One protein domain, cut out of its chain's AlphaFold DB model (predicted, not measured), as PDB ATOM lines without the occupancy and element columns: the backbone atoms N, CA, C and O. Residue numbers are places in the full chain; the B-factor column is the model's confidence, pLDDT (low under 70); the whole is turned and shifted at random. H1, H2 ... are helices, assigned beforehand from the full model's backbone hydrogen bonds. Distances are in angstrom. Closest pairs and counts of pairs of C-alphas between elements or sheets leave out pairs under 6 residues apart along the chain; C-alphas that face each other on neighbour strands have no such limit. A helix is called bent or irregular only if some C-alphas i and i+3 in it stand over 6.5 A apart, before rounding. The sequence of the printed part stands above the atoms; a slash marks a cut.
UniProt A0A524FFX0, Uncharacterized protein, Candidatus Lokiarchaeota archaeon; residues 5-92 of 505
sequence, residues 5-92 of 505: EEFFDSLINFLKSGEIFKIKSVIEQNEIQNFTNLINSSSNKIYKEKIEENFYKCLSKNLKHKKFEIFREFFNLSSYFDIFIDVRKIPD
ATOM      1  N   GLU A   5     121.005 113.911 149.980       80.06
ATOM      2  CA  GLU A   5     122.434 113.604 150.107       80.06
ATOM      3  C   GLU A   5     123.288 114.455 149.155       80.06
ATOM      4  O   GLU A   5     124.259 115.071 149.591       80.06
ATOM      5  N   GLU A   6     122.880 114.582 147.886       82.06
ATOM      6  CA  GLU A   6     123.567 115.425 146.894       82.06
ATOM      7  C   GLU A   6     123.571 116.903 147.304       82.06
ATOM      8  O   GLU A   6     124.560 117.608 147.092       82.06
ATOM      9  N   PHE A   7     122.492 117.373 147.936       85.31
ATOM     10  CA  PHE A   7     122.432 118.714 148.513       85.31
ATOM     11  C   PHE A   7     123.500 118.910 149.599       85.31
ATOM     12  O   PHE A   7     124.273 119.872 149.537       85.31
ATOM     13  N   PHE A   8     123.572 118.001 150.577       86.31
ATOM     14  CA  PHE A   8     124.530 118.118 151.676       86.31
ATOM     15  C   PHE A   8     125.978 117.988 151.200       86.31
ATOM     16  O   PHE A   8     126.835 118.751 151.647       86.31
ATOM     17  N   ASP A   9     126.253 117.087 150.260       86.69
ATOM     18  CA  ASP A   9     127.588 116.934 149.684       86.69
ATOM     19  C   ASP A   9     128.008 118.174 148.887       86.69
ATOM     20  O   ASP A   9     129.151 118.629 148.996       86.69
ATOM     21  N   SER A  10     127.083 118.781 148.139       88.06
ATOM     22  CA  SER A  10     127.318 120.046 147.437       88.06
ATOM     23  C   SER A  10     127.659 121.175 148.413       88.06
ATOM     24  O   SER A  10     128.679 121.849 148.257       88.06
ATOM     25  N   LEU A  11     126.871 121.319 149.483       88.62
ATOM     26  CA  LEU A  11     127.097 122.312 150.530       88.62
ATOM     27  C   LEU A  11     128.452 122.112 151.227       88.62
ATOM     28  O   LEU A  11     129.215 123.066 151.372       88.62
ATOM     29  N   ILE A  12     128.797 120.875 151.593       90.00
ATOM     30  CA  ILE A  12     130.102 120.530 152.179       90.00
ATOM     31  C   ILE A  12     131.245 120.872 151.215       90.00
ATOM     32  O   ILE A  12     132.273 121.406 151.639       90.00
ATOM     33  N   ASN A  13     131.080 120.609 149.919       89.75
ATOM     34  CA  ASN A  13     132.082 120.961 148.916       89.75
ATOM     35  C   ASN A  13     132.250 122.480 148.774       89.75
ATOM     36  O   ASN A  13     133.386 122.946 148.674       89.75
ATOM     37  N   PHE A  14     131.168 123.258 148.851       91.00
ATOM     38  CA  PHE A  14     131.252 124.722 148.854       91.00
ATOM     39  C   PHE A  14     131.930 125.273 150.114       91.00
ATOM     40  O   PHE A  14     132.716 126.217 150.029       91.00
ATOM     41  N   LEU A  15     131.690 124.655 151.277       90.00
ATOM     42  CA  LEU A  15     132.386 124.993 152.524       90.00
ATOM     43  C   LEU A  15     133.893 124.703 152.415       90.00
ATOM     44  O   LEU A  15     134.711 125.534 152.800       90.00
ATOM     45  N   LYS A  16     134.286 123.574 151.813       86.50
ATOM     46  CA  LYS A  16     135.704 123.239 151.565       86.50
ATOM     47  C   LYS A  16     136.379 124.192 150.574       86.50
ATOM     48  O   LYS A  16     137.543 124.579 150.755       86.50
ATOM     49  N   SER A  17     135.678 124.559 149.501       84.00
ATOM     50  CA  SER A  17     136.212 125.473 148.489       84.00
ATOM     51  C   SER A  17     136.313 126.905 149.029       84.00
ATOM     52  O   SER A  17     137.301 127.590 148.739       84.00
ATOM     53  N   GLY A  18     135.389 127.306 149.908       79.75
ATOM     54  CA  GLY A  18     135.260 128.661 150.446       79.75
ATOM     55  C   GLY A  18     134.465 129.592 149.526       79.75
ATOM     56  O   GLY A  18     134.656 130.808 149.551       79.75
ATOM     57  N   GLU A  19     133.603 129.040 148.670       84.94
ATOM     58  CA  GLU A  19     132.811 129.791 147.689       84.94
ATOM     59  C   GLU A  19     131.561 130.416 148.333       84.94
ATOM     60  O   GLU A  19     130.440 129.939 148.154       84.94
ATOM     61  N   ILE A  20     131.751 131.519 149.072       85.31
ATOM     62  CA  ILE A  20     130.680 132.211 149.820       85.31
ATOM     63  C   ILE A  20     129.448 132.510 148.963       85.31
ATOM     64  O   ILE A  20     128.329 132.321 149.429       85.31
ATOM     65  N   PHE A  21     129.628 132.945 147.713       86.81
ATOM     66  CA  PHE A  21     128.503 133.238 146.819       86.81
ATOM     67  C   PHE A  21     127.613 132.016 146.587       86.81
ATOM     68  O   PHE A  21     126.395 132.139 146.650       86.81
ATOM     69  N   LYS A  22     128.202 130.830 146.392       88.69
ATOM     70  CA  LYS A  22     127.429 129.595 146.208       88.69
ATOM     71  C   LYS A  22     126.724 129.187 147.495       88.69
ATOM     72  O   LYS A  22     125.572 128.783 147.443       88.69
ATOM     73  N   ILE A  23     127.374 129.361 148.647       87.56
ATOM     74  CA  ILE A  23     126.754 129.107 149.954       87.56
ATOM     75  C   ILE A  23     125.544 130.027 150.164       87.56
ATOM     76  O   ILE A  23     124.471 129.546 150.517       87.56
ATOM     77  N   LYS A  24     125.685 131.330 149.885       87.62
ATOM     78  CA  LYS A  24     124.584 132.305 149.955       87.62
ATOM     79  C   LYS A  24     123.443 131.930 149.009       87.62
ATOM     80  O   LYS A  24     122.304 131.852 149.452       87.62
ATOM     81  N   SER A  25     123.748 131.591 147.756       86.62
ATOM     82  CA  SER A  25     122.741 131.127 146.795       86.62
ATOM     83  C   SER A  25     121.992 129.886 147.271       86.62
ATOM     84  O   SER A  25     120.779 129.817 147.111       86.62
ATOM     85  N   VAL A  26     122.680 128.922 147.886       85.62
ATOM     86  CA  VAL A  26     122.036 127.723 148.439       85.62
ATOM     87  C   VAL A  26     121.095 128.075 149.596       85.62
ATOM     88  O   VAL A  26     119.990 127.538 149.651       85.62
ATOM     89  N   ILE A  27     121.495 128.988 150.488       84.75
ATOM     90  CA  ILE A  27     120.646 129.466 151.593       84.75
ATOM     91  C   ILE A  27     119.397 130.171 151.043       84.75
ATOM     92  O   ILE A  27     118.282 129.883 151.474       84.75
ATOM     93  N   GLU A  28     119.571 131.063 150.066       84.19
ATOM     94  CA  GLU A  28     118.484 131.839 149.457       84.19
ATOM     95  C   GLU A  28     117.488 130.950 148.700       84.19
ATOM     96  O   GLU A  28     116.279 131.104 148.859       84.19
ATOM     97  N   GLN A  29     117.983 129.983 147.920       83.12
ATOM     98  CA  GLN A  29     117.154 129.065 147.129       83.12
ATOM     99  C   GLN A  29     116.276 128.140 147.976       83.12
ATOM    100  O   GLN A  29     115.288 127.617 147.466       83.12
ATOM    101  N   ASN A  30     116.633 127.916 149.242       76.38
ATOM    102  CA  ASN A  30     115.914 126.999 150.121       76.38
ATOM    103  C   ASN A  30     114.980 127.695 151.110       76.38
ATOM    104  O   ASN A  30     114.396 126.981 151.905       76.38
ATOM    105  N   GLU A  31     114.807 129.023 151.053       77.50
ATOM    106  CA  GLU A  31     114.164 129.850 152.091       77.50
ATOM    107  C   GLU A  31     114.821 129.685 153.480       77.50
ATOM    108  O   GLU A  31     114.949 128.590 154.021       77.50
ATOM    109  N   ILE A  32     115.213 130.790 154.118       70.62
ATOM    110  CA  ILE A  32     116.052 130.780 155.337       70.62
ATOM    111  C   ILE A  32     115.525 129.840 156.440       70.62
ATOM    112  O   ILE A  32     116.288 129.047 156.989       70.62
ATOM    113  N   GLN A  33     114.224 129.891 156.751       67.44
ATOM    114  CA  GLN A  33     113.625 129.046 157.796       67.44
ATOM    115  C   GLN A  33     113.652 127.558 157.433       67.44
ATOM    116  O   GLN A  33     113.922 126.711 158.284       67.44
ATOM    117  N   ASN A  34     113.417 127.236 156.165       77.62
ATOM    118  CA  ASN A  34     113.433 125.866 155.669       77.62
ATOM    119  C   ASN A  34     114.867 125.319 155.619       77.62
ATOM    120  O   ASN A  34     115.081 124.175 156.013       77.62
ATOM    121  N   PHE A  35     115.861 126.136 155.252       81.56
ATOM    122  CA  PHE A  35     117.280 125.766 155.287       81.56
ATOM    123  C   PHE A  35     117.760 125.416 156.704       81.56
ATOM    124  O   PHE A  35     118.344 124.352 156.919       81.56
ATOM    125  N   THR A  36     117.475 126.271 157.691       78.50
ATOM    126  CA  THR A  36     117.875 126.021 159.083       78.50
ATOM    127  C   THR A  36     117.181 124.777 159.647       78.50
ATOM    128  O   THR A  36     117.837 123.933 160.259       78.50
ATOM    129  N   ASN A  37     115.884 124.595 159.376       81.62
ATOM    130  CA  ASN A  37     115.148 123.391 159.779       81.62
ATOM    131  C   ASN A  37     115.710 122.118 159.125       81.62
ATOM    132  O   ASN A  37     115.813 121.079 159.779       81.62
ATOM    133  N   LEU A  38     116.114 122.200 157.854       82.25
ATOM    134  CA  LEU A  38     116.692 121.084 157.107       82.25
ATOM    135  C   LEU A  38     118.021 120.617 157.714       82.25
ATOM    136  O   LEU A  38     118.229 119.417 157.892       82.25
ATOM    137  N   ILE A  39     118.908 121.552 158.062       82.69
ATOM    138  CA  ILE A  39     120.205 121.240 158.683       82.69
ATOM    139  C   ILE A  39     120.025 120.689 160.099       82.69
ATOM    140  O   ILE A  39     120.727 119.757 160.493       82.69
ATOM    141  N   ASN A  40     119.075 121.240 160.854       79.38
ATOM    142  CA  ASN A  40     118.881 120.918 162.266       79.38
ATOM    143  C   ASN A  40     118.008 119.690 162.530       79.38
ATOM    144  O   ASN A  40     117.858 119.293 163.687       79.38
ATOM    145  N   SER A  41     117.454 119.068 161.488       80.88
ATOM    146  CA  SER A  41     116.717 117.815 161.629       80.88
ATOM    147  C   SER A  41     117.583 116.742 162.295       80.88
ATOM    148  O   SER A  41     118.719 116.490 161.886       80.88
ATOM    149  N   SER A  42     117.022 116.036 163.280       74.94
ATOM    150  CA  SER A  42     117.700 114.935 163.976       74.94
ATOM    151  C   SER A  42     118.146 113.815 163.031       74.94
ATOM    152  O   SER A  42     119.116 113.118 163.326       74.94
ATOM    153  N   SER A  43     117.481 113.665 161.879       78.50
ATOM    154  CA  SER A  43     117.859 112.715 160.826       78.50
ATOM    155  C   SER A  43     119.204 113.038 160.163       78.50
ATOM    156  O   SER A  43     119.814 112.152 159.575       78.50
ATOM    157  N   ASN A  44     119.685 114.282 160.270       83.62
ATOM    158  CA  ASN A  44     120.819 114.800 159.501       83.62
ATOM    159  C   ASN A  44     122.057 115.067 160.371       83.62
ATOM    160  O   ASN A  44     122.974 115.772 159.952       83.62
ATOM    161  N   LYS A  45     122.120 114.487 161.578       85.06
ATOM    162  CA  LYS A  45     123.176 114.757 162.569       85.06
ATOM    163  C   LYS A  45     124.601 114.603 162.011       85.06
ATOM    164  O   LYS A  45     125.429 115.482 162.223       85.06
ATOM    165  N   ILE A  46     124.864 113.540 161.246       87.31
ATOM    166  CA  ILE A  46     126.178 113.287 160.623       87.31
ATOM    167  C   ILE A  46     126.553 114.409 159.642       87.31
ATOM    168  O   ILE A  46     127.704 114.842 159.592       87.31
ATOM    169  N   TYR A  47     125.588 114.898 158.859       87.50
ATOM    170  CA  TYR A  47     125.814 116.009 157.937       87.50
ATOM    171  C   TYR A  47     126.015 117.325 158.684       87.50
ATOM    172  O   TYR A  47     126.903 118.080 158.302       87.50
ATOM    173  N   LYS A  48     125.278 117.575 159.775       88.25
ATOM    174  CA  LYS A  48     125.483 118.754 160.635       88.25
ATOM    175  C   LYS A  48     126.903 118.791 161.211       88.25
ATOM    176  O   LYS A  48     127.564 119.819 161.103       88.25
ATOM    177  N   GLU A  49     127.404 117.669 161.726       90.56
ATOM    178  CA  GLU A  49     128.783 117.561 162.231       90.56
ATOM    179  C   GLU A  49     129.820 117.833 161.127       90.56
ATOM    180  O   GLU A  49     130.740 118.629 161.319       90.56
ATOM    181  N   LYS A  50     129.639 117.251 159.931       91.69
ATOM    182  CA  LYS A  50     130.512 117.518 158.773       91.69
ATOM    183  C   LYS A  50     130.447 118.975 158.316       91.69
ATOM    184  O   LYS A  50     131.472 119.539 157.935       91.69
ATOM    185  N   ILE A  51     129.263 119.581 158.304       92.00
ATOM    186  CA  ILE A  51     129.076 120.993 157.960       92.00
ATOM    187  C   ILE A  51     129.840 121.860 158.954       92.00
ATOM    188  O   ILE A  51     130.642 122.681 158.519       92.00
ATOM    189  N   GLU A  52     129.657 121.640 160.258       93.38
ATOM    190  CA  GLU A  52     130.340 122.400 161.308       93.38
ATOM    191  C   GLU A  52     131.868 122.252 161.208       93.38
ATOM    192  O   GLU A  52     132.591 123.249 161.216       93.38
ATOM    193  N   GLU A  53     132.382 121.035 161.008       94.56
ATOM    194  CA  GLU A  53     133.818 120.796 160.818       94.56
ATOM    195  C   GLU A  53     134.378 121.566 159.608       94.56
ATOM    196  O   GLU A  53     135.402 122.253 159.702       94.56
ATOM    197  N   ASN A  54     133.707 121.483 158.453       94.19
ATOM    198  CA  ASN A  54     134.151 122.180 157.245       94.19
ATOM    199  C   ASN A  54     133.956 123.700 157.352       94.19
ATOM    200  O   ASN A  54     134.723 124.450 156.747       94.19
ATOM    201  N   PHE A  55     133.004 124.162 158.164       95.12
ATOM    202  CA  PHE A  55     132.826 125.571 158.495       95.12
ATOM    203  C   PHE A  55     134.065 126.120 159.216       95.12
ATOM    204  O   PHE A  55     134.671 127.094 158.764       95.12
ATOM    205  N   TYR A  56     134.532 125.449 160.276       96.31
ATOM    206  CA  TYR A  56     135.750 125.862 160.984       96.31
ATOM    207  C   TYR A  56     137.009 125.778 160.111       96.31
ATOM    208  O   TYR A  56     137.849 126.682 160.157       96.31
ATOM    209  N   LYS A  57     137.129 124.755 159.253       95.31
ATOM    210  CA  LYS A  57     138.220 124.670 158.262       95.31
ATOM    211  C   LYS A  57     138.192 125.837 157.275       95.31
ATOM    212  O   LYS A  57     139.244 126.380 156.946       95.31
ATOM    213  N   CYS A  58     137.010 126.255 156.826       94.44
ATOM    214  CA  CYS A  58     136.865 127.409 155.942       94.44
ATOM    215  C   CYS A  58     137.288 128.715 156.635       94.44
ATOM    216  O   CYS A  58     138.005 129.518 156.034       94.44
ATOM    217  N   LEU A  59     136.906 128.917 157.903       95.81
ATOM    218  CA  LEU A  59     137.368 130.059 158.704       95.81
ATOM    219  C   LEU A  59     138.900 130.087 158.806       95.81
ATOM    220  O   LEU A  59     139.511 131.106 158.484       95.81
ATOM    221  N   SER A  60     139.524 128.961 159.170       96.31
ATOM    222  CA  SER A  60     140.988 128.828 159.242       96.31
ATOM    223  C   SER A  60     141.661 129.129 157.895       96.31
ATOM    224  O   SER A  60     142.577 129.949 157.813       96.31
ATOM    225  N   LYS A  61     141.134 128.575 156.795       94.88
ATOM    226  CA  LYS A  61     141.628 128.840 155.435       94.88
ATOM    227  C   LYS A  61     141.565 130.327 155.080       94.88
ATOM    228  O   LYS A  61     142.521 130.850 154.511       94.88
ATOM    229  N   ASN A  62     140.465 131.013 155.386       94.38
ATOM    230  CA  ASN A  62     140.327 132.442 155.095       94.38
ATOM    231  C   ASN A  62     141.274 133.296 155.944       94.38
ATOM    232  O   ASN A  62     141.851 134.248 155.418       94.38
ATOM    233  N   LEU A  63     141.486 132.917 157.209       95.06
ATOM    234  CA  LEU A  63     142.467 133.548 158.090       95.06
ATOM    235  C   LEU A  63     143.885 133.420 157.508       95.06
ATOM    236  O   LEU A  63     144.550 134.432 157.291       95.06
ATOM    237  N   LYS A  64     144.299 132.196 157.145       94.94
ATOM    238  CA  LYS A  64     145.625 131.894 156.578       94.94
ATOM    239  C   LYS A  64     145.930 132.683 155.304       94.94
ATOM    240  O   LYS A  64     147.034 133.181 155.124       94.94
ATOM    241  N   HIS A  65     144.941 132.850 154.426       93.38
ATOM    242  CA  HIS A  65     145.113 133.558 153.153       93.38
ATOM    243  C   HIS A  65     144.832 135.069 153.236       93.38
ATOM    244  O   HIS A  65     144.635 135.696 152.194       93.38
ATOM    245  N   LYS A  66     144.773 135.662 154.441       93.75
ATOM    246  CA  LYS A  66     144.492 137.099 154.660       93.75
ATOM    247  C   LYS A  66     143.168 137.571 154.028       93.75
ATOM    248  O   LYS A  66     143.003 138.744 153.697       93.75
ATOM    249  N   LYS A  67     142.191 136.672 153.858       93.81
ATOM    250  CA  LYS A  67     140.867 136.967 153.280       93.81
ATOM    251  C   LYS A  67     139.897 137.438 154.368       93.81
ATOM    252  O   LYS A  67     138.860 136.816 154.593       93.81
ATOM    253  N   PHE A  68     140.241 138.522 155.064       95.06
ATOM    254  CA  PHE A  68     139.521 138.973 156.262       95.06
ATOM    255  C   PHE A  68     138.063 139.358 155.996       95.06
ATOM    256  O   PHE A  68     137.198 138.959 156.763       95.06
ATOM    257  N   GLU A  69     137.750 140.033 154.889       93.69
ATOM    258  CA  GLU A  69     136.353 140.370 154.554       93.69
ATOM    259  C   GLU A  69     135.492 139.120 154.334       93.69
ATOM    260  O   GLU A  69     134.399 138.990 154.877       93.69
ATOM    261  N   ILE A  70     136.041 138.133 153.624       92.19
ATOM    262  CA  ILE A  70     135.402 136.830 153.407       92.19
ATOM    263  C   ILE A  70     135.253 136.091 154.745       92.19
ATOM    264  O   ILE A  70     134.211 135.491 154.994       92.19
ATOM    265  N   PHE A  71     136.243 136.168 155.640       95.38
ATOM    266  CA  PHE A  71     136.119 135.636 156.999       95.38
ATOM    267  C   PHE A  71     134.947 136.281 157.749       95.38
ATOM    268  O   PHE A  71     134.142 135.549 158.312       95.38
ATOM    269  N   ARG A  72     134.819 137.619 157.732       95.69
ATOM    270  CA  ARG A  72     133.716 138.347 158.394       95.69
ATOM    271  C   ARG A  72     132.362 137.903 157.857       95.69
ATOM    272  O   ARG A  72     131.466 137.566 158.627       95.69
ATOM    273  N   GLU A  73     132.223 137.879 156.533       92.69
ATOM    274  CA  GLU A  73     130.992 137.434 155.883       92.69
ATOM    275  C   GLU A  73     130.642 136.003 156.279       92.69
ATOM    276  O   GLU A  73     129.501 135.724 156.642       92.69
ATOM    277  N   PHE A  74     131.623 135.106 156.245       91.19
ATOM    278  CA  PHE A  74     131.414 133.708 156.577       91.19
ATOM    279  C   PHE A  74     131.100 133.506 158.061       91.19
ATOM    280  O   PHE A  74     130.181 132.766 158.387       91.19
ATOM    281  N   PHE A  75     131.777 134.220 158.961       93.81
ATOM    282  CA  PHE A  75     131.474 134.224 160.393       93.81
ATOM    283  C   PHE A  75     130.013 134.620 160.650       93.81
ATOM    284  O   PHE A  75     129.321 133.956 161.419       93.81
ATOM    285  N   ASN A  76     129.501 135.635 159.946       91.50
ATOM    286  CA  ASN A  76     128.100 136.060 160.044       91.50
ATOM    287  C   ASN A  76     127.113 135.009 159.506       91.50
ATOM    288  O   ASN A  76     125.970 134.943 159.970       91.50
ATOM    289  N   LEU A  77     127.548 134.156 158.571       90.88
ATOM    290  CA  LEU A  77     126.716 133.066 158.060       90.88
ATOM    291  C   LEU A  77     126.468 131.957 159.090       90.88
ATOM    292  O   LEU A  77     125.533 131.184 158.903       90.88
ATOM    293  N   SER A  78     127.240 131.890 160.180       91.38
ATOM    294  CA  SER A  78     127.096 130.871 161.236       91.38
ATOM    295  C   SER A  78     125.668 130.739 161.775       91.38
ATOM    296  O   SER A  78     125.200 129.628 162.019       91.38
ATOM    297  N   SER A  79     124.947 131.862 161.860       88.44
ATOM    298  CA  SER A  79     123.544 131.925 162.274       88.44
ATOM    299  C   SER A  79     122.608 131.073 161.406       88.44
ATOM    300  O   SER A  79     121.730 130.401 161.939       88.44
ATOM    301  N   TYR A  80     122.823 131.023 160.087       86.69
ATOM    302  CA  TYR A  80     122.007 130.217 159.168       86.69
ATOM    303  C   TYR A  80     122.232 128.716 159.345       86.69
ATOM    304  O   TYR A  80     121.316 127.921 159.124       86.69
ATOM    305  N   PHE A  81     123.443 128.340 159.755       86.19
ATOM    306  CA  PHE A  81     123.831 126.960 160.029       86.19
ATOM    307  C   PHE A  81     123.509 126.517 161.464       86.19
ATOM    308  O   PHE A  81     123.781 125.364 161.794       86.19
ATOM    309  N   ASP A  82     122.964 127.406 162.309       87.12
ATOM    310  CA  ASP A  82     122.782 127.166 163.749       87.12
ATOM    311  C   ASP A  82     124.090 126.707 164.426       87.12
ATOM    312  O   ASP A  82     124.131 125.784 165.244       87.12
ATOM    313  N   ILE A  83     125.200 127.337 164.028       89.81
ATOM    314  CA  ILE A  83     126.521 127.110 164.612       89.81
ATOM    315  C   ILE A  83     126.801 128.248 165.587       89.81
ATOM    316  O   ILE A  83     127.007 129.393 165.186       89.81
ATOM    317  N   PHE A  84     126.876 127.926 166.875       90.62
ATOM    318  CA  PHE A  84     127.480 128.824 167.849       90.62
ATOM    319  C   PHE A  84     129.003 128.740 167.716       90.62
ATOM    320  O   PHE A  84     129.591 127.686 167.964       90.62
ATOM    321  N   ILE A  85     129.638 129.830 167.279       92.19
ATOM    322  CA  ILE A  85     131.071 129.822 166.983       92.19
ATOM    323  C   ILE A  85     131.888 129.696 168.266       92.19
ATOM    324  O   ILE A  85     131.991 130.632 169.057       92.19
ATOM    325  N   ASP A  86     132.537 128.544 168.412       94.00
ATOM    326  CA  ASP A  86     133.637 128.333 169.337       94.00
ATOM    327  C   ASP A  86     134.952 128.480 168.568       94.00
ATOM    328  O   ASP A  86     135.386 127.582 167.842       94.00
ATOM    329  N   VAL A  87     135.605 129.629 168.736       94.25
ATOM    330  CA  VAL A  87     136.901 129.940 168.110       94.25
ATOM    331  C   VAL A  87     137.972 128.893 168.417       94.25
ATOM    332  O   VAL A  87     138.922 128.748 167.646       94.25
ATOM    333  N   ARG A  88     137.810 128.112 169.496       93.81
ATOM    334  CA  ARG A  88     138.744 127.046 169.861       93.81
ATOM    335  C   ARG A  88     138.761 125.900 168.856       93.81
ATOM    336  O   ARG A  88     139.790 125.245 168.727       93.81
ATOM    337  N   LYS A  89     137.664 125.709 168.115       95.38
ATOM    338  CA  LYS A  89     137.526 124.694 167.062       95.38
ATOM    339  C   LYS A  89     138.136 125.115 165.719       95.38
ATOM    340  O   LYS A  89     138.218 124.279 164.826       95.38
ATOM    341  N   ILE A  90     138.561 126.375 165.552       96.50
ATOM    342  CA  ILE A  90     139.249 126.832 164.332       96.50
ATOM    343  C   ILE A  90     140.644 126.179 164.276       96.50
ATOM    344  O   ILE A  90     141.464 126.466 165.156       96.50
ATOM    345  N   PRO A  91     140.937 125.339 163.259       95.94
ATOM    346  CA  PRO A  91     142.225 124.653 163.148       95.94
ATOM    347  C   PRO A  91     143.399 125.622 163.018       95.94
ATOM    348  O   PRO A  91     143.279 126.644 162.336       95.94
ATOM    349  N   ASP A  92     144.516 125.282 163.665       95.81
ATOM    350  CA  ASP A  92     145.828 125.943 163.558       95.81
ATOM    351  C   ASP A  92     145.816 127.461 163.808       95.81
ATOM    352  O   ASP A  92     146.720 128.185 163.399       95.81
TER     353      ASP A  92
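What this domain is: This is residues 5 to 92 of the 505 residues of an uncharacterized protein of Candidatus Lokiarchaeota archaeon (UniProt A0A524FFX0). Four helices, H1, H2, H4 and H5, stand as an up-and-down bundle, each running against the one before it in the chain, and the short H3 crosses one end of it. H4 is the longest helix: H1 packs along one side of it, H5 folds back from its far end, and the edge of the bundle between H2 and H5 is only loosely closed. The printed part has 88 residues with five named helices in the order H1, H2, H3, H4, H5 and no named strand, and its class is all helix. It is compact, with a radius of gyration of the C-alphas of 12.2 A and spans of 34 by 24 by 21 A.

How they stand to each other: H1, residues 5 to 17, and H2, residues 20 to 29, form a helical hairpin. They touch, with H1 using residues 11 to 15 alone; they run opposite ways at a shallow tilt of 28 degrees, and their closest C-alphas, those of Phe 14 and Ile 23, are 6.4 A apart. H3, residues 32 to 40, is close to H2 but not clearly touching: the closest C-alphas, those of Ile 27 and Phe 35, are 6.2 A apart, and the lines are about perpendicular at 77 degrees. H4, residues 42 to 64, is the hub, touching H1, H3 and one more helix. H3 and H4 touch only at the corner, with residues 44 to 48 of H4 alone; the closest C-alphas, those of Ile 39 and Lys 48, are 6.2 A apart. H1 and H4 touch and run the same way at a shallow tilt of 14 degrees, with Leu 15 and Asn 54 closest at 5.8 A between C-alphas. H5, residues 68 to 77, forms a second helical hairpin with H4: they touch through residues 59 to 63 of H4 alone, opposite ways at a shallow tilt of 16 degrees, and the closest C-alphas, those of Asn 62 and Phe 71, are 5.6 A apart. H2 and H5 are close but not clearly touching, with the C-alphas of Ile 20 and Phe 74 closest at 7.0 A. H1 and H5 are apart, and so are H2 and H4. Every O i to N i+4 pair is within hydrogen-bond range in H1, H2, H3 and H5, and 17 of 19 are in H4.

Where its parts are: H1 begins at C-alpha 5, (122.434, 113.604, 150.107), and is 18.3 A long. H4 starts at C-alpha 42, (117.700, 114.935, 163.976), and is 33.5 A long. It is irregular, with C-alphas 43 and 46 standing 8.3 A apart, and it has a kink of 30 degrees near residue 49. H5 ends at C-alpha 77, (126.716, 133.066, 158.060).

The domain as a whole: The C-alphas farthest apart, those of Ser 43 and Lys 66, are 36.6 A apart. The printed part has no cut, and the four links between helices are tight. Residues 78 to 92 hold no named element. The mean pLDDT of the printed part is 88.4, and residue 33 is under 70.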